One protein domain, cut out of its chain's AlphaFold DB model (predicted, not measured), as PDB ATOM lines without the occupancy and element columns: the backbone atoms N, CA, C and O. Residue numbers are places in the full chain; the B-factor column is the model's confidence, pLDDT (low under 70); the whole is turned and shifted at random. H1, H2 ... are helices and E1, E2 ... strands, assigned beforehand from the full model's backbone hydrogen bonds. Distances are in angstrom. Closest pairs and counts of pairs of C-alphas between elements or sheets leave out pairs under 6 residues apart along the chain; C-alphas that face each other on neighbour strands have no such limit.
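This is residues 129 to 264 of the 272 residues of an uncharacterized protein of Lachnospiraceae bacterium OM02-26 (UniProt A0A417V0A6). A small sheet of three strands, E4 E5 E8, covers part of one face of a larger, twisted sheet, E1 E2 E3 E10 E9 E6 E7, in a sandwich with nearly aligned strands. The strands E1 E2 E3 extend the larger sheet beyond the small one, and H1 packs on the opposite face there. The printed part has 136 residues, with named elements in the order H1 E1 E2 E3 H2 E4 E5 E6 E7 E8 H3 E9 E10; its class is mixed, and both sheets are antiparallel in the orders given. It is compact, with a radius of gyration of the C-alphas of 14.2 A and spans of 38 by 34 by 30 A.

H1, residues 129 to 136, begins at C-alpha 129 (191.164, 192.635, 147.787). E1 is 141 to 144, E2 154 to 157, E3 166 to 169, and H2 171 to 174. E4, 175 to 179, and E5, 183 to 188, are followed by E6, 193 to 200, 23.2 A long. E7 is 217 to 219, E8 224 to 228, and H3 229 to 232. E9, 239 to 249, is 32.0 A long; E10, 252 to 263, is 31.5 A long and ends at C-alpha 263 (189.547, 163.064, 156.128).

E1 E2 E3 form a meander, each strand the antiparallel neighbour of the one before, with N 143 and O 155 at 2.9 A and N 169 and O 154 at 2.8 A. E3 pairs with E10 through N 168 and O 256, 2.9 A. E9 and E10, a hairpin at 167 degrees, have N 245 and O 257 at 2.8 A. E9 and E6 have N 246 and O 195 at 2.8 A, and the hairpin E6 and E7 has N 194 and O 219 at 2.9 A. In the other sheet, E4 and E5, a hairpin, have N 178 and O 185 at 2.9 A, and E5 and E8 have N 184 and O 227 at 2.9 A. The two sheets' facing parts are 9.6 A apart centre to centre. The closest C-alphas of E4 and E10 are those of Thr 179 and His 261, 7.5 A apart. H1 is on the larger sheet at a height of 9.6 A, along the strands, at 18 degrees to E2 on the local plane. H2 and H3 are on the opposite face from H1, at heights of 7.2 A and 6.4 A. In H1 every O i to N i+4 pair is within hydrogen-bond range; H2 and H3 are too short for such a pair.

The two C-alphas farthest apart, those of Asn 237 and Asn 250, are 42.0 A apart. The printed part has no cut. The link from E6 to E7, residues 201 to 216, is long. Mean pLDDT of the printed part is 90.8; residues 233 to 239 are under 70.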
ATOM      1  N   GLU A 129     191.968 191.752 146.934       97.12
ATOM      2  CA  GLU A 129     191.164 192.635 147.787       97.12
ATOM      3  C   GLU A 129     189.680 192.554 147.419       97.12
ATOM      4  O   GLU A 129     188.811 192.472 148.294       97.12
ATOM      5  N   GLN A 130     189.375 192.466 146.122       96.88
ATOM      6  CA  GLN A 130     188.015 192.199 145.661       96.88
ATOM      7  C   GLN A 130     187.513 190.821 146.122       96.88
ATOM      8  O   GLN A 130     186.361 190.704 146.545       96.88
ATOM      9  N   VAL A 131     188.371 189.796 146.098       95.94
ATOM     10  CA  VAL A 131     188.066 188.453 146.624       95.94
ATOM     11  C   VAL A 131     187.728 188.527 148.119       95.94
ATOM     12  O   VAL A 131     186.653 188.086 148.524       95.94
ATOM     13  N   LYS A 132     188.571 189.155 148.945       94.94
ATOM     14  CA  LYS A 132     188.309 189.321 150.388       94.94
ATOM     15  C   LYS A 132     186.990 190.049 150.650       94.94
ATOM     16  O   LYS A 132     186.194 189.614 151.484       94.94
ATOM     17  N   LYS A 133     186.726 191.129 149.908       96.19
ATOM     18  CA  LYS A 133     185.482 191.901 150.013       96.19
ATOM     19  C   LYS A 133     184.255 191.054 149.681       96.19
ATOM     20  O   LYS A 133     183.257 191.130 150.395       96.19
ATOM     21  N   ASP A 134     184.323 190.255 148.619       95.31
ATOM     22  CA  ASP A 134     183.227 189.378 148.209       95.31
ATOM     23  C   ASP A 134     182.994 188.246 149.227       95.31
ATOM     24  O   ASP A 134     181.843 187.999 149.602       95.31
ATOM     25  N   LEU A 135     184.058 187.627 149.753       93.50
ATOM     26  CA  LEU A 135     183.971 186.617 150.819       93.50
ATOM     27  C   LEU A 135     183.312 187.169 152.080       93.50
ATOM     28  O   LEU A 135     182.411 186.529 152.630       93.50
ATOM     29  N   ALA A 136     183.703 188.376 152.496       93.25
ATOM     30  CA  ALA A 136     183.173 189.040 153.684       93.25
ATOM     31  C   ALA A 136     181.658 189.288 153.611       93.25
ATOM     32  O   ALA A 136     180.997 189.367 154.647       93.25
ATOM     33  N   THR A 137     181.069 189.345 152.408       93.44
ATOM     34  CA  THR A 137     179.607 189.450 152.265       93.44
ATOM     35  C   THR A 137     178.861 188.228 152.803       93.44
ATOM     36  O   THR A 137     177.663 188.322 153.073       93.44
ATOM     37  N   GLY A 138     179.536 187.076 152.909       91.19
ATOM     38  CA  GLY A 138     178.950 185.795 153.303       91.19
ATOM     39  C   GLY A 138     177.930 185.230 152.310       91.19
ATOM     40  O   GLY A 138     177.298 184.221 152.608       91.19
ATOM     41  N   LYS A 139     177.732 185.872 151.152       93.25
ATOM     42  CA  LYS A 139     176.805 185.398 150.122       93.25
ATOM     43  C   LYS A 139     177.466 184.318 149.282       93.25
ATOM     44  O   LYS A 139     178.646 184.429 148.951       93.25
ATOM     45  N   GLU A 140     176.668 183.336 148.876       94.88
ATOM     46  CA  GLU A 140     177.072 182.386 147.846       94.88
ATOM     47  C   GLU A 140     177.220 183.123 146.507       94.88
ATOM     48  O   GLU A 140     176.297 183.793 146.024       94.88
ATOM     49  N   ILE A 141     178.402 183.011 145.906       93.19
ATOM     50  CA  ILE A 141     178.707 183.570 144.592       93.19
ATOM     51  C   ILE A 141     179.112 182.419 143.687       93.19
ATOM     52  O   ILE A 141     180.033 181.675 143.999       93.19
ATOM     53  N   SER A 142     178.450 182.304 142.534       92.12
ATOM     54  CA  SER A 142     178.787 181.313 141.514       92.12
ATOM     55  C   SER A 142     178.870 181.955 140.132       92.12
ATOM     56  O   SER A 142     177.864 182.270 139.484       92.12
ATOM     57  N   LYS A 143     180.103 182.203 139.681       89.12
ATOM     58  CA  LYS A 143     180.428 182.730 138.353       89.12
ATOM     59  C   LYS A 143     181.535 181.850 137.767       89.12
ATOM     60  O   LYS A 143     182.626 181.810 138.303       89.12
ATOM     61  N   GLY A 144     181.286 181.150 136.669       85.56
ATOM     62  CA  GLY A 144     182.307 180.284 136.075       85.56
ATOM     63  C   GLY A 144     181.712 179.109 135.322       85.56
ATOM     64  O   GLY A 144     180.496 179.047 135.111       85.56
ATOM     65  N   GLU A 145     182.576 178.191 134.909       83.38
ATOM     66  CA  GLU A 145     182.229 176.961 134.186       83.38
ATOM     67  C   GLU A 145     182.528 175.732 135.051       83.38
ATOM     68  O   GLU A 145     183.299 174.844 134.704       83.38
ATOM     69  N   THR A 146     181.889 175.702 136.214       70.19
ATOM     70  CA  THR A 146     182.279 174.870 137.357       70.19
ATOM     71  C   THR A 146     182.155 173.367 137.125       70.19
ATOM     72  O   THR A 146     182.875 172.590 137.739       70.19
ATOM     73  N   ALA A 147     181.277 172.958 136.208       75.56
ATOM     74  CA  ALA A 147     181.009 171.557 135.891       75.56
ATOM     75  C   ALA A 147     182.020 170.931 134.910       75.56
ATOM     76  O   ALA A 147     181.845 169.775 134.534       75.56
ATOM     77  N   LEU A 148     183.008 171.693 134.424       82.94
ATOM     78  CA  LEU A 148     183.834 171.280 133.285       82.94
ATOM     79  C   LEU A 148     185.301 170.958 133.633       82.94
ATOM     80  O   LEU A 148     185.992 170.369 132.809       82.94
ATOM     81  N   GLY A 149     185.772 171.269 134.844       86.69
ATOM     82  CA  GLY A 149     187.106 170.868 135.310       86.69
ATOM     83  C   GLY A 149     188.255 171.701 134.724       86.69
ATOM     84  O   GLY A 149     188.160 172.922 134.597       86.69
ATOM     85  N   LYS A 150     189.379 171.043 134.405       90.88
ATOM     86  CA  LYS A 150     190.586 171.682 133.842       90.88
ATOM     87  C   LYS A 150     190.261 172.464 132.564       90.88
ATOM     88  O   LYS A 150     189.494 172.009 131.722       90.88
ATOM     89  N   GLY A 151     190.880 173.629 132.396       91.75
ATOM     90  CA  GLY A 151     190.684 174.517 131.251       91.75
ATOM     91  C   GLY A 151     189.577 175.555 131.427       91.75
ATOM     92  O   GLY A 151     189.341 176.331 130.498       91.75
ATOM     93  N   HIS A 152     188.940 175.612 132.599       93.44
ATOM     94  CA  HIS A 152     187.786 176.463 132.864       93.44
ATOM     95  C   HIS A 152     188.020 177.451 134.004       93.44
ATOM     96  O   HIS A 152     188.757 177.185 134.948       93.44
ATOM     97  N   TYR A 153     187.376 178.615 133.891       95.00
ATOM     98  CA  TYR A 153     187.469 179.682 134.881       95.00
ATOM     99  C   TYR A 153     186.434 179.498 135.995       95.00
ATOM    100  O   TYR A 153     185.240 179.295 135.730       95.00
ATOM    101  N   TYR A 154     186.897 179.667 137.229       95.00
ATOM    102  CA  TYR A 154     186.129 179.623 138.462       95.00
ATOM    103  C   TYR A 154     186.128 181.001 139.133       95.00
ATOM    104  O   TYR A 154     187.107 181.741 139.098       95.00
ATOM    105  N   TYR A 155     184.993 181.361 139.721       95.44
ATOM    106  CA  TYR A 155     184.833 182.453 140.679       95.44
ATOM    107  C   TYR A 155     183.651 182.075 141.570       95.44
ATOM    108  O   TYR A 155     182.501 182.496 141.372       95.44
ATOM    109  N   LEU A 156     183.953 181.149 142.475       94.19
ATOM    110  CA  LEU A 156     183.050 180.559 143.446       94.19
ATOM    111  C   LEU A 156     183.448 181.013 144.838       94.19
ATOM    112  O   LEU A 156     184.636 181.026 145.142       94.19
ATOM    113  N   MET A 157     182.475 181.369 145.669       94.00
ATOM    114  CA  MET A 157     182.717 181.751 147.062       94.00
ATOM    115  C   MET A 157     181.542 181.350 147.938       94.00
ATOM    116  O   MET A 157     180.398 181.449 147.483       94.00
ATOM    117  N   ASN A 158     181.824 180.965 149.186       91.81
ATOM    118  CA  ASN A 158     180.829 180.516 150.164       91.81
ATOM    119  C   ASN A 158     179.857 179.487 149.552       91.81
ATOM    120  O   ASN A 158     178.641 179.585 149.725       91.81
ATOM    121  N   PHE A 159     180.390 178.573 148.740       83.94
ATOM    122  CA  PHE A 159     179.619 177.561 148.025       83.94
ATOM    123  C   PHE A 159     179.544 176.274 148.858       83.94
ATOM    124  O   PHE A 159     180.326 176.079 149.779       83.94
ATOM    125  N   GLY A 160     178.578 175.396 148.577       71.44
ATOM    126  CA  GLY A 160     178.550 174.059 149.195       71.44
ATOM    127  C   GLY A 160     178.256 174.017 150.702       71.44
ATOM    128  O   GLY A 160     178.365 172.956 151.306       71.44
ATOM    129  N   GLY A 161     177.841 175.135 151.308       72.81
ATOM    130  CA  GLY A 161     177.421 175.197 152.713       72.81
ATOM    131  C   GLY A 161     178.531 175.511 153.718       72.81
ATOM    132  O   GLY A 161     178.221 175.660 154.900       72.81
ATOM    133  N   LEU A 162     179.783 175.680 153.275       83.25
ATOM    134  CA  LEU A 162     180.887 176.118 154.129       83.25
ATOM    135  C   LEU A 162     181.240 177.584 153.849       83.25
ATOM    136  O   LEU A 162     181.552 177.995 152.730       83.25
ATOM    137  N   LYS A 163     181.145 178.416 154.889       88.94
ATOM    138  CA  LYS A 163     181.475 179.841 154.803       88.94
ATOM    139  C   LYS A 163     182.996 180.013 154.815       88.94
ATOM    140  O   LYS A 163     183.664 179.466 155.685       88.94
ATOM    141  N   GLY A 164     183.513 180.833 153.906       91.12
ATOM    142  CA  GLY A 164     184.946 181.084 153.743       91.12
ATOM    143  C   GLY A 164     185.576 180.367 152.547       91.12
ATOM    144  O   GLY A 164     186.650 180.786 152.123       91.12
ATOM    145  N   ASP A 165     184.901 179.369 151.971       93.69
ATOM    146  CA  ASP A 165     185.412 178.630 150.812       93.69
ATOM    147  C   ASP A 165     185.440 179.494 149.555       93.69
ATOM    148  O   ASP A 165     184.573 180.354 149.345       93.69
ATOM    149  N   ALA A 166     186.431 179.250 148.700       95.75
ATOM    150  CA  ALA A 166     186.657 180.046 147.509       95.75
ATOM    151  C   ALA A 166     187.444 179.287 146.430       95.75
ATOM    152  O   ALA A 166     188.494 178.718 146.700       95.75
ATOM    153  N   LEU A 167     186.982 179.357 145.182       96.00
ATOM    154  CA  LEU A 167     187.719 178.891 144.005       96.00
ATOM    155  C   LEU A 167     187.732 179.997 142.955       96.00
ATOM    156  O   LEU A 167     186.683 180.335 142.391       96.00
ATOM    157  N   ILE A 168     188.906 180.564 142.683       97.06
ATOM    158  CA  ILE A 168     189.062 181.691 141.760       97.06
ATOM    159  C   ILE A 168     190.175 181.425 140.752       97.06
ATOM    160  O   ILE A 168     191.263 180.993 141.116       97.06
ATOM    161  N   GLY A 169     189.912 181.744 139.486       97.25
ATOM    162  CA  GLY A 169     190.852 181.570 138.385       97.25
ATOM    163  C   GLY A 169     190.709 180.204 137.725       97.25
ATOM    164  O   GLY A 169     189.653 179.575 137.774       97.25
ATOM    165  N   TYR A 170     191.775 179.741 137.087       97.00
ATOM    166  CA  TYR A 170     191.832 178.420 136.458       97.00
ATOM    167  C   TYR A 170     192.452 177.415 137.432       97.00
ATOM    168  O   TYR A 170     193.502 176.845 137.161       97.00
ATOM    169  N   VAL A 171     191.830 177.257 138.606       96.50
ATOM    170  CA  VAL A 171     192.401 176.544 139.766       96.50
ATOM    171  C   VAL A 171     192.927 175.158 139.392       96.50
ATOM    172  O   VAL A 171     194.101 174.875 139.606       96.50
ATOM    173  N   ASN A 172     192.102 174.354 138.717       95.81
ATOM    174  CA  ASN A 172     192.444 172.988 138.309       95.81
ATOM    175  C   ASN A 172     193.597 172.906 137.288       95.81
ATOM    176  O   ASN A 172     194.141 171.826 137.053       95.81
ATOM    177  N   ASP A 173     193.967 174.014 136.640       97.25
ATOM    178  CA  ASP A 173     195.139 174.070 135.770       97.25
ATOM    179  C   ASP A 173     196.439 174.288 136.566       97.25
ATOM    180  O   ASP A 173     197.500 174.032 136.011       97.25
ATOM    181  N   TYR A 174     196.408 174.736 137.826       98.06
ATOM    182  CA  TYR A 174     197.619 175.128 138.576       98.06
ATOM    183  C   TYR A 174     197.779 174.447 139.936       98.06
ATOM    184  O   TYR A 174     198.906 174.297 140.411       98.06
ATOM    185  N   ILE A 175     196.671 174.019 140.535       98.00
ATOM    186  CA  ILE A 175     196.611 173.365 141.836       98.00
ATOM    187  C   ILE A 175     195.950 172.001 141.619       98.00
ATOM    188  O   ILE A 175     194.796 171.928 141.201       98.00
ATOM    189  N   ASP A 176     196.703 170.929 141.853       97.06
ATOM    190  CA  ASP A 176     196.203 169.552 141.812       97.06
ATOM    191  C   ASP A 176     196.065 169.069 143.254       97.06
ATOM    192  O   ASP A 176     197.077 168.937 143.946       97.06
ATOM    193  N   ILE A 177     194.835 168.862 143.718       95.62
ATOM    194  CA  ILE A 177     194.561 168.304 145.043       95.62
ATOM    195  C   ILE A 177     193.837 166.980 144.853       95.62
ATOM    196  O   ILE A 177     192.806 166.912 144.185       95.62
ATOM    197  N   ASP A 178     194.405 165.942 145.448       94.12
ATOM    198  CA  ASP A 178     193.876 164.587 145.457       94.12
ATOM    199  C   ASP A 178     193.696 164.132 146.906       94.12
ATOM    200  O   ASP A 178     194.516 164.459 147.769       94.12
ATOM    201  N   THR A 179     192.616 163.408 147.180       90.25
ATOM    202  CA  THR A 179     192.341 162.852 148.507       90.25
ATOM    203  C   THR A 179     191.778 161.447 148.378       90.25
ATOM    204  O   THR A 179     190.831 161.216 147.626       90.25
ATOM    205  N   ASP A 180     192.354 160.517 149.132       86.69
ATOM    206  CA  ASP A 180     191.844 159.152 149.299       86.69
ATOM    207  C   ASP A 180     191.027 158.996 150.595       86.69
ATOM    208  O   ASP A 180     190.545 157.912 150.917       86.69
ATOM    209  N   GLY A 181     190.833 160.100 151.322       82.31
ATOM    210  CA  GLY A 181     190.182 160.140 152.621       82.31
ATOM    211  C   GLY A 181     191.151 159.983 153.792       82.31
ATOM    212  O   GLY A 181     190.855 160.512 154.851       82.31
ATOM    213  N   GLU A 182     192.310 159.353 153.653       86.00
ATOM    214  CA  GLU A 182     193.309 159.286 154.733       86.00
ATOM    215  C   GLU A 182     194.372 160.381 154.570       86.00
ATOM    216  O   GLU A 182     194.805 161.000 155.547       86.00
ATOM    217  N   TYR A 183     194.725 160.675 153.321       89.56
ATOM    218  CA  TYR A 183     195.719 161.659 152.932       89.56
ATOM    219  C   TYR A 183     195.132 162.687 151.971       89.56
ATOM    220  O   TYR A 183     194.344 162.374 151.081       89.56
ATOM    221  N   VAL A 184     195.594 163.929 152.101       94.19
ATOM    222  CA  VAL A 184     195.383 164.987 151.110       94.19
ATOM    223  C   VAL A 184     196.729 165.307 150.476       94.19
ATOM    224  O   VAL A 184     197.640 165.797 151.140       94.19
ATOM    225  N   THR A 185     196.870 165.039 149.180       96.94
ATOM    226  CA  THR A 185     198.075 165.366 148.414       96.94
ATOM    227  C   THR A 185     197.829 166.606 147.570       96.94
ATOM    228  O   THR A 185     197.004 166.581 146.660       96.94
ATOM    229  N   MET A 186     198.601 167.666 147.805       98.19
ATOM    230  CA  MET A 186     198.593 168.871 146.974       98.19
ATOM    231  C   MET A 186     199.860 168.939 146.120       98.19
ATOM    232  O   MET A 186     200.967 168.748 146.628       98.19
ATOM    233  N   LYS A 187     199.716 169.257 144.829       98.50
ATOM    234  CA  LYS A 187     200.830 169.418 143.883       98.50
ATOM    235  C   LYS A 187     200.758 170.750 143.143       98.50
ATOM    236  O   LYS A 187     199.702 171.162 142.660       98.50
ATOM    237  N   ALA A 188     201.922 171.371 142.982       98.44
ATOM    238  CA  ALA A 188     202.112 172.551 142.151       98.44
ATOM    239  C   ALA A 188     202.290 172.140 140.680       98.44
ATOM    240  O   ALA A 188     203.292 171.512 140.322       98.44
ATOM    241  N   ILE A 189     201.344 172.494 139.806       97.69
ATOM    242  CA  ILE A 189     201.366 172.101 138.386       97.69
ATOM    243  C   ILE A 189     201.444 173.313 137.445       97.69
ATOM    244  O   ILE A 189     201.250 174.463 137.836       97.69
ATOM    245  N   ASN A 190     201.803 173.061 136.181       97.19
ATOM    246  CA  ASN A 190     201.864 174.062 135.103       97.19
ATOM    247  C   ASN A 190     202.676 175.337 135.411       97.19
ATOM    248  O   ASN A 190     202.385 176.424 134.897       97.19
ATOM    249  N   GLY A 191     203.748 175.187 136.194       97.19
ATOM    250  CA  GLY A 191     204.698 176.261 136.482       97.19
ATOM    251  C   GLY A 191     204.248 177.234 137.571       97.19
ATOM    252  O   GLY A 191     204.856 178.292 137.694       97.19
ATOM    253  N   ALA A 192     203.188 176.919 138.319       98.25
ATOM    254  CA  ALA A 192     202.789 177.720 139.468       98.25
ATOM    255  C   ALA A 192     203.685 177.433 140.680       98.25
ATOM    256  O   ALA A 192     204.048 176.284 140.928       98.25
ATOM    257  N   LYS A 193     203.998 178.482 141.442       98.69
ATOM    258  CA  LYS A 193     204.495 178.400 142.816       98.69
ATOM    259  C   LYS A 193     203.300 178.560 143.751       98.69
ATOM    260  O   LYS A 193     202.525 179.504 143.583       98.69
ATOM    261  N   LEU A 194     203.121 177.641 144.693       98.81
ATOM    262  CA  LEU A 194     201.983 177.655 145.613       98.81
ATOM    263  C   LEU A 194     202.430 178.143 146.981       98.81
ATOM    264  O   LEU A 194     203.455 177.684 147.461       98.81
ATOM    265  N   TYR A 195     201.648 179.012 147.611       98.81
ATOM    266  CA  TYR A 195     201.778 179.357 149.027       98.81
ATOM    267  C   TYR A 195     200.506 178.924 149.728       98.81
ATOM    268  O   TYR A 195     199.416 179.149 149.191       98.81
ATOM    269  N   TYR A 196     200.624 178.304 150.896       98.69
ATOM    270  CA  TYR A 196     199.466 177.744 151.571       98.69
ATOM    271  C   TYR A 196     199.503 177.902 153.087       98.69
ATOM    272  O   TYR A 196     200.553 178.049 153.710       98.69
ATOM    273  N   THR A 197     198.313 177.858 153.669       97.75
ATOM    274  CA  THR A 197     198.077 177.712 155.102       97.75
ATOM    275  C   THR A 197     197.122 176.547 155.302       97.75
ATOM    276  O   THR A 197     196.230 176.300 154.485       97.75
ATOM    277  N   VAL A 198     197.332 175.801 156.380       95.19
ATOM    278  CA  VAL A 198     196.615 174.558 156.647       95.19
ATOM    279  C   VAL A 198     196.266 174.469 158.127       95.19
ATOM    280  O   VAL A 198     197.031 174.927 158.975       95.19
ATOM    281  N   ALA A 199     195.096 173.920 158.437       92.06
ATOM    282  CA  ALA A 199     194.698 173.605 159.804       92.06
ATOM    283  C   ALA A 199     193.716 172.433 159.833       92.06
ATOM    284  O   ALA A 199     192.945 172.218 158.887       92.06
ATOM    285  N   GLY A 200     193.694 171.718 160.957       88.75
ATOM    286  CA  GLY A 200     192.625 170.769 161.235       88.75
ATOM    287  C   GLY A 200     191.308 171.510 161.462       88.75
ATOM    288  O   GLY A 200     191.267 172.549 162.123       88.75
ATOM    289  N   ALA A 201     190.200 170.966 160.961       83.25
ATOM    290  CA  ALA A 201     188.875 171.570 161.109       83.25
ATOM    291  C   ALA A 201     188.411 171.687 162.573       83.25
ATOM    292  O   ALA A 201     187.510 172.469 162.877       83.25
ATOM    293  N   SER A 202     189.022 170.912 163.472       79.25
ATOM    294  CA  SER A 202     188.834 170.985 164.923       79.25
ATOM    295  C   SER A 202     189.615 172.127 165.585       79.25
ATOM    296  O   SER A 202     189.265 172.525 166.692       79.25
ATOM    297  N   GLU A 203     190.653 172.656 164.933       84.88
ATOM    298  CA  GLU A 203     191.555 173.665 165.500       84.88
ATOM    299  C   GLU A 203     191.076 175.086 165.200       84.88
ATOM    300  O   GLU A 203     191.001 175.935 166.090       84.88
ATOM    301  N   LYS A 204     190.754 175.356 163.933       86.88
ATOM    302  CA  LYS A 204     190.303 176.664 163.449       86.88
ATOM    303  C   LYS A 204     189.217 176.468 162.399       86.88
ATOM    304  O   LYS A 204     189.292 175.552 161.589       86.88
ATOM    305  N   SER A 205     188.225 177.356 162.360       88.94
ATOM    306  CA  SER A 205     187.281 177.403 161.231       88.94
ATOM    307  C   SER A 205     187.956 177.925 159.954       88.94
ATOM    308  O   SER A 205     188.913 178.696 160.034       88.94
ATOM    309  N   MET A 206     187.401 177.616 158.774       90.12
ATOM    310  CA  MET A 206     187.878 178.157 157.486       90.12
ATOM    311  C   MET A 206     187.989 179.694 157.489       90.12
ATOM    312  O   MET A 206     188.930 180.274 156.948       90.12
ATOM    313  N   THR A 207     187.053 180.380 158.153       90.88
ATOM    314  CA  THR A 207     187.071 181.846 158.277       90.88
ATOM    315  C   THR A 207     188.164 182.389 159.198       90.88
ATOM    316  O   THR A 207     188.513 183.558 159.081       90.88
ATOM    317  N   GLN A 208     188.682 181.570 160.118       92.19
ATOM    318  CA  GLN A 208     189.758 181.930 161.050       92.19
ATOM    319  C   GLN A 208     191.141 181.491 160.554       92.19
ATOM    320  O   GLN A 208     192.145 181.920 161.118       92.19
ATOM    321  N   LEU A 209     191.206 180.633 159.531       93.38
ATOM    322  CA  LEU A 209     192.461 180.233 158.909       93.38
ATOM    323  C   LEU A 209     193.086 181.427 158.178       93.38
ATOM    324  O   LEU A 209     192.433 182.096 157.368       93.38
ATOM    325  N   GLU A 210     194.353 181.690 158.487       94.50
ATOM    326  CA  GLU A 210     195.115 182.819 157.959       94.50
ATOM    327  C   GLU A 210     195.250 182.746 156.438       94.50
ATOM    328  O   GLU A 210     195.309 181.670 155.848       94.50
ATOM    329  N   GLU A 211     195.281 183.908 155.793       95.62
ATOM    330  CA  GLU A 211     195.526 183.993 154.356       95.62
ATOM    331  C   GLU A 211     196.990 183.656 154.034       95.62
ATOM    332  O   GLU A 211     197.881 184.156 154.726       95.62
ATOM    333  N   PRO A 212     197.267 182.872 152.975       97.81
ATOM    334  CA  PRO A 212     198.633 182.627 152.535       97.81
ATOM    335  C   PRO A 212     199.376 183.921 152.190       97.81
ATOM    336  O   PRO A 212     198.842 184.830 151.551       97.81
ATOM    337  N   THR A 213     200.641 183.984 152.591       97.00
ATOM    338  CA  THR A 213     201.569 185.079 152.288       97.00
ATOM    339  C   THR A 213     202.853 184.517 151.683       97.00
ATOM    340  O   THR A 213     203.065 183.308 151.671       97.00
ATOM    341  N   PHE A 214     203.760 185.383 151.227       97.12
ATOM    342  CA  PHE A 214     205.064 184.938 150.723       97.12
ATOM    343  C   PHE A 214     205.982 184.323 151.791       97.12
ATOM    344  O   PHE A 214     206.970 183.689 151.434       97.12
ATOM    345  N   ASN A 215     205.644 184.476 153.074       97.25
ATOM    346  CA  ASN A 215     206.357 183.851 154.189       97.25
ATOM    347  C   ASN A 215     205.712 182.532 154.642       97.25
ATOM    348  O   ASN A 215     206.245 181.871 155.529       97.25
ATOM    349  N   SER A 216     204.555 182.167 154.081       98.00
ATOM    350  CA  SER A 216     203.884 180.904 154.387       98.00
ATOM    351  C   SER A 216     204.647 179.713 153.801       98.00
ATOM    352  O   SER A 216     205.531 179.867 152.949       98.00
ATOM    353  N   GLU A 217     204.272 178.505 154.227       98.25
ATOM    354  CA  GLU A 217     204.730 177.287 153.564       98.25
ATOM    355  C   GLU A 217     204.399 177.330 152.070       98.25
ATOM    356  O   GLU A 217     203.394 177.913 151.641       98.25
ATOM    357  N   HIS A 218     205.282 176.748 151.262       98.50
ATOM    358  CA  HIS A 218     205.184 176.867 149.819       98.50
ATOM    359  C   HIS A 218     205.707 175.643 149.080       98.50
ATOM    360  O   HIS A 218     206.523 174.877 149.583       98.50
ATOM    361  N   LEU A 219     205.240 175.506 147.842       98.75
ATOM    362  CA  LEU A 219     205.707 174.529 146.870       98.75
ATOM    363  C   LEU A 219     206.260 175.254 145.651       98.75
ATOM    364  O   LEU A 219     205.553 176.037 145.011       98.75
ATOM    365  N   GLU A 220     207.499 174.942 145.297       98.31
ATOM    366  CA  GLU A 220     208.041 175.256 143.981       98.31
ATOM    367  C   GLU A 220     207.339 174.430 142.888       98.31
ATOM    368  O   GLU A 220     206.752 173.376 143.168       98.31
ATOM    369  N   PRO A 221     207.387 174.867 141.616       98.06
ATOM    370  CA  PRO A 221     206.773 174.129 140.523       98.06
ATOM    371  C   PRO A 221     207.175 172.649 140.503       98.06
ATOM    372  O   PRO A 221     208.358 172.316 140.571       98.06
ATOM    373  N   ARG A 222     206.182 171.766 140.317       96.31
ATOM    374  CA  ARG A 222     206.299 170.293 140.313       96.31
ATOM    375  C   ARG A 222     206.540 169.648 141.680       96.31
ATOM    376  O   ARG A 222     206.590 168.420 141.742       96.31
ATOM    377  N   GLN A 223     206.656 170.421 142.758       98.62
ATOM    378  CA  GLN A 223     206.684 169.857 144.104       98.62
ATOM    379  C   GLN A 223     205.286 169.440 144.567       98.62
ATOM    380  O   GLN A 223     204.260 169.859 144.018       98.62
ATOM    381  N   LYS A 224     205.268 168.592 145.596       98.38
ATOM    382  CA  LYS A 224     204.059 168.139 146.274       98.38
ATOM    383  C   LYS A 224     204.255 168.129 147.785       98.38
ATOM    384  O   LYS A 224     205.376 167.932 148.247       98.38
ATOM    385  N   VAL A 225     203.153 168.249 148.510       98.19
ATOM    386  CA  VAL A 225     203.051 167.994 149.951       98.19
ATOM    387  C   VAL A 225     201.911 167.010 150.197       98.19
ATOM    388  O   VAL A 225     200.965 166.943 149.407       98.19
ATOM    389  N   VAL A 226     202.028 166.220 151.261       96.44
ATOM    390  CA  VAL A 226     201.013 165.259 151.696       96.44
ATOM    391  C   VAL A 226     200.651 165.591 153.136       96.44
ATOM    392  O   VAL A 226     201.538 165.690 153.978       96.44
ATOM    393  N   PHE A 227     199.362 165.760 153.399       93.19
ATOM    394  CA  PHE A 227     198.807 165.965 154.731       93.19
ATOM    395  C   PHE A 227     198.117 164.686 155.167       93.19
ATOM    396  O   PHE A 227     197.323 164.134 154.404       93.19
ATOM    397  N   SER A 228     198.410 164.222 156.376       88.88
ATOM    398  CA  SER A 228     197.811 163.008 156.902       88.88
ATOM    399  C   SER A 228     196.706 163.315 157.906       88.88
ATOM    400  O   SER A 228     196.831 164.224 158.727       88.88
ATOM    401  N   CYS A 229     195.630 162.526 157.900       82.19
ATOM    402  CA  CYS A 229     194.555 162.673 158.874       82.19
ATOM    403  C   CYS A 229     195.041 162.528 160.329       82.19
ATOM    404  O   CYS A 229     194.459 163.145 161.224       82.19
ATOM    405  N   TYR A 230     196.126 161.779 160.559       80.31
ATOM    406  CA  TYR A 230     196.736 161.571 161.875       80.31
ATOM    407  C   TYR A 230     197.350 162.854 162.464       80.31
ATOM    408  O   TYR A 230     197.347 163.020 163.682       80.31
ATOM    409  N   ASP A 231     197.796 163.790 161.622       79.88
ATOM    410  CA  ASP A 231     198.402 165.050 162.076       79.88
ATOM    411  C   ASP A 231     197.344 166.053 162.570       79.88
ATOM    412  O   ASP A 231     197.602 166.861 163.464       79.88
ATOM    413  N   PHE A 232     196.127 165.971 162.019       77.06
ATOM    414  CA  PHE A 232     195.080 166.987 162.179       77.06
ATOM    415  C   PHE A 232     193.846 166.512 162.961       77.06
ATOM    416  O   PHE A 232     192.937 167.306 163.223       77.06
ATOM    417  N   ASN A 233     193.779 165.236 163.356       65.06
ATOM    418  CA  ASN A 233     192.621 164.667 164.045       65.06
ATOM    419  C   ASN A 233     192.947 164.121 165.443       65.06
ATOM    420  O   ASN A 233     193.016 162.915 165.659       65.06
ATOM    421  N   LYS A 234     193.099 165.018 166.423       58.88
ATOM    422  CA  LYS A 234     193.394 164.624 167.812       58.88
ATOM    423  C   LYS A 234     192.171 164.169 168.629       58.88
ATOM    424  O   LYS A 234     192.380 163.549 169.661       58.88
ATOM    425  N   ASN A 235     190.926 164.462 168.207       56.75
ATOM    426  CA  ASN A 235     189.752 164.380 169.103       56.75
ATOM    427  C   ASN A 235     188.404 163.878 168.515       56.75
ATOM    428  O   ASN A 235     187.443 163.826 169.283       56.75
ATOM    429  N   ALA A 236     188.233 163.527 167.226       50.28
ATOM    430  CA  ALA A 236     186.906 163.072 166.761       50.28
ATOM    431  C   ALA A 236     186.899 162.209 165.486       50.28
ATOM    432  O   ALA A 236     187.573 162.490 164.506       50.28
ATOM    433  N   ASN A 237     186.004 161.221 165.440       52.88
ATOM    434  CA  ASN A 237     185.819 160.228 164.366       52.88
ATOM    435  C   ASN A 237     185.459 160.765 162.952       52.88
ATOM    436  O   ASN A 237     185.062 159.971 162.100       52.88
ATOM    437  N   ARG A 238     185.559 162.076 162.671       55.88
ATOM    438  CA  ARG A 238     185.380 162.703 161.342       55.88
ATOM    439  C   ARG A 238     186.215 163.991 161.248       55.88
ATOM    440  O   ARG A 238     185.742 165.051 161.653       55.88
ATOM    441  N   GLY A 239     187.449 163.893 160.755       62.31
ATOM    442  CA  GLY A 239     188.347 165.035 160.577       62.31
ATOM    443  C   GLY A 239     188.085 165.778 159.263       62.31
ATOM    444  O   GLY A 239     187.630 165.202 158.278       62.31
ATOM    445  N   GLY A 240     188.364 167.076 159.234       80.62
ATOM    446  CA  GLY A 240     188.452 167.854 157.999       80.62
ATOM    447  C   GLY A 240     189.788 168.581 157.965       80.62
ATOM    448  O   GLY A 240     190.300 168.956 159.019       80.62
ATOM    449  N   LEU A 241     190.357 168.762 156.779       90.12
ATOM    450  CA  LEU A 241     191.512 169.619 156.542       90.12
ATOM    451  C   LEU A 241     191.016 170.899 155.884       90.12
ATOM    452  O   LEU A 241     190.417 170.837 154.810       90.12
ATOM    453  N   TYR A 242     191.278 172.048 156.492       93.19
ATOM    454  CA  TYR A 242     191.094 173.320 155.809       93.19
ATOM    455  C   TYR A 242     192.413 173.734 155.184       93.19
ATOM    456  O   TYR A 242     193.426 173.841 155.876       93.19
ATOM    457  N   LEU A 243     192.384 173.964 153.875       95.69
ATOM    458  CA  LEU A 243     193.551 174.330 153.095       95.69
ATOM    459  C   LEU A 243     193.240 175.598 152.305       95.69
ATOM    460  O   LEU A 243     192.314 175.626 151.489       95.69
ATOM    461  N   LYS A 244     194.023 176.652 152.544       97.69
ATOM    462  CA  LYS A 244     194.020 177.850 151.709       97.69
ATOM    463  C   LYS A 244     195.288 177.893 150.886       97.69
ATOM    464  O   LYS A 244     196.377 177.764 151.427       97.69
ATOM    465  N   VAL A 245     195.146 178.120 149.588       98.69
ATOM    466  CA  VAL A 245     196.243 178.087 148.625       98.69
ATOM    467  C   VAL A 245     196.152 179.284 147.697       98.69
ATOM    468  O   VAL A 245     195.110 179.547 147.089       98.69
ATOM    469  N   HIS A 246     197.270 179.982 147.539       98.69
ATOM    470  CA  HIS A 246     197.484 180.977 146.497       98.69
ATOM    471  C   HIS A 246     198.490 180.442 145.484       98.69
ATOM    472  O   HIS A 246     199.624 180.116 145.834       98.69
ATOM    473  N   ALA A 247     198.094 180.391 144.214       98.69
ATOM    474  CA  ALA A 247     198.980 180.037 143.116       98.69
ATOM    475  C   ALA A 247     199.511 181.295 142.430       98.69
ATOM    476  O   ALA A 247     198.741 182.092 141.882       98.69
ATOM    477  N   TYR A 248     200.833 181.427 142.399       98.62
ATOM    478  CA  TYR A 248     201.530 182.494 141.701       98.62
ATOM    479  C   TYR A 248     202.269 181.969 140.477       98.62
ATOM    480  O   TYR A 248     202.899 180.914 140.512       98.62
ATOM    481  N   LYS A 249     202.257 182.745 139.395       97.94
ATOM    482  CA  LYS A 249     203.098 182.506 138.218       97.94
ATOM    483  C   LYS A 249     203.575 183.837 137.666       97.94
ATOM    484  O   LYS A 249     202.787 184.771 137.534       97.94
ATOM    485  N   ASN A 250     204.872 183.940 137.379       95.69
ATOM    486  CA  ASN A 250     205.500 185.185 136.922       95.69
ATOM    487  C   ASN A 250     205.183 186.387 137.845       95.69
ATOM    488  O   ASN A 250     204.884 187.481 137.370       95.69
ATOM    489  N   GLY A 251     205.162 186.157 139.164       94.94
ATOM    490  CA  GLY A 251     204.853 187.175 140.179       94.94
ATOM    491  C   GLY A 251     203.375 187.568 140.310       94.94
ATOM    492  O   GLY A 251     203.050 188.405 141.145       94.94
ATOM    493  N   LYS A 252     202.462 186.980 139.525       98.06
ATOM    494  CA  LYS A 252     201.021 187.279 139.570       98.06
ATOM    495  C   LYS A 252     200.259 186.190 140.307       98.06
ATOM    496  O   LYS A 252     200.497 185.016 140.043       98.06
ATOM    497  N   LEU A 253     199.307 186.581 141.152       98.56
ATOM    498  CA  LEU A 253     198.311 185.670 141.719       98.56
ATOM    499  C   LEU A 253     197.330 185.263 140.615       98.56
ATOM    500  O   LEU A 253     196.631 186.120 140.083       98.56
ATOM    501  N   ILE A 254     197.295 183.983 140.253       98.31
ATOM    502  CA  ILE A 254     196.540 183.479 139.086       98.31
ATOM    503  C   ILE A 254     195.464 182.452 139.449       98.31
ATOM    504  O   ILE A 254     194.549 182.210 138.658       98.31
ATOM    505  N   ALA A 255     195.551 181.859 140.641       98.38
ATOM    506  CA  ALA A 255     194.499 181.020 141.195       98.38
ATOM    507  C   ALA A 255     194.465 181.093 142.728       98.38
ATOM    508  O   ALA A 255     195.493 181.281 143.381       98.38
ATOM    509  N   ILE A 256     193.264 180.937 143.280       98.38
ATOM    510  CA  ILE A 256     192.994 180.858 144.719       98.38
ATOM    511  C   ILE A 256     192.124 179.627 144.966       98.38
ATOM    512  O   ILE A 256     191.111 179.458 144.279       98.38
ATOM    513  N   SER A 257     192.505 178.811 145.948       97.50
ATOM    514  CA  SER A 257     191.748 177.641 146.398       97.50
ATOM    515  C   SER A 257     191.648 177.630 147.917       97.50
ATOM    516  O   SER A 257     192.657 177.426 148.585       97.50
ATOM    517  N   TYR A 258     190.457 177.871 148.459       96.62
ATOM    518  CA  TYR A 258     190.120 177.717 149.873       96.62
ATOM    519  C   TYR A 258     189.074 176.617 149.966       96.62
ATOM    520  O   TYR A 258     187.926 176.832 149.563       96.62
ATOM    521  N   GLU A 259     189.482 175.444 150.436       92.88
ATOM    522  CA  GLU A 259     188.626 174.264 150.446       92.88
ATOM    523  C   GLU A 259     188.760 173.465 151.739       92.88
ATOM    524  O   GLU A 259     189.803 173.436 152.400       92.88
ATOM    525  N   SER A 260     187.660 172.801 152.080       90.75
ATOM    526  CA  SER A 260     187.629 171.739 153.072       90.75
ATOM    527  C   SER A 260     187.788 170.389 152.391       90.75
ATOM    528  O   SER A 260     186.988 170.018 151.529       90.75
ATOM    529  N   HIS A 261     188.781 169.626 152.827       90.69
ATOM    530  CA  HIS A 261     188.987 168.254 152.397       90.69
ATOM    531  C   HIS A 261     188.591 167.310 153.523       90.69
ATOM    532  O   HIS A 261     189.075 167.409 154.651       90.69
ATOM    533  N   TYR A 262     187.671 166.402 153.220       85.44
ATOM    534  CA  TYR A 262     187.234 165.403 154.180       85.44
ATOM    535  C   TYR A 262     188.351 164.392 154.438       85.44
ATOM    536  O   TYR A 262     188.967 163.907 153.488       85.44
ATOM    537  N   MET A 263     188.584 164.075 155.715       84.12
ATOM    538  CA  MET A 263     189.547 163.064 156.128       84.12
ATOM    539  C   MET A 263     188.933 162.083 157.137       84.12
ATOM    540  O   MET A 263     188.320 162.461 158.140       84.12
ATOM    541  N   ILE A 264     189.118 160.797 156.888       74.94
ATOM    542  CA  ILE A 264     188.693 159.690 157.730       74.94
ATOM    543  C   ILE A 264     189.928 159.126 158.417       74.94
ATOM    544  O   ILE A 264     190.901 158.735 157.781       74.94
TER     545      ILE A 264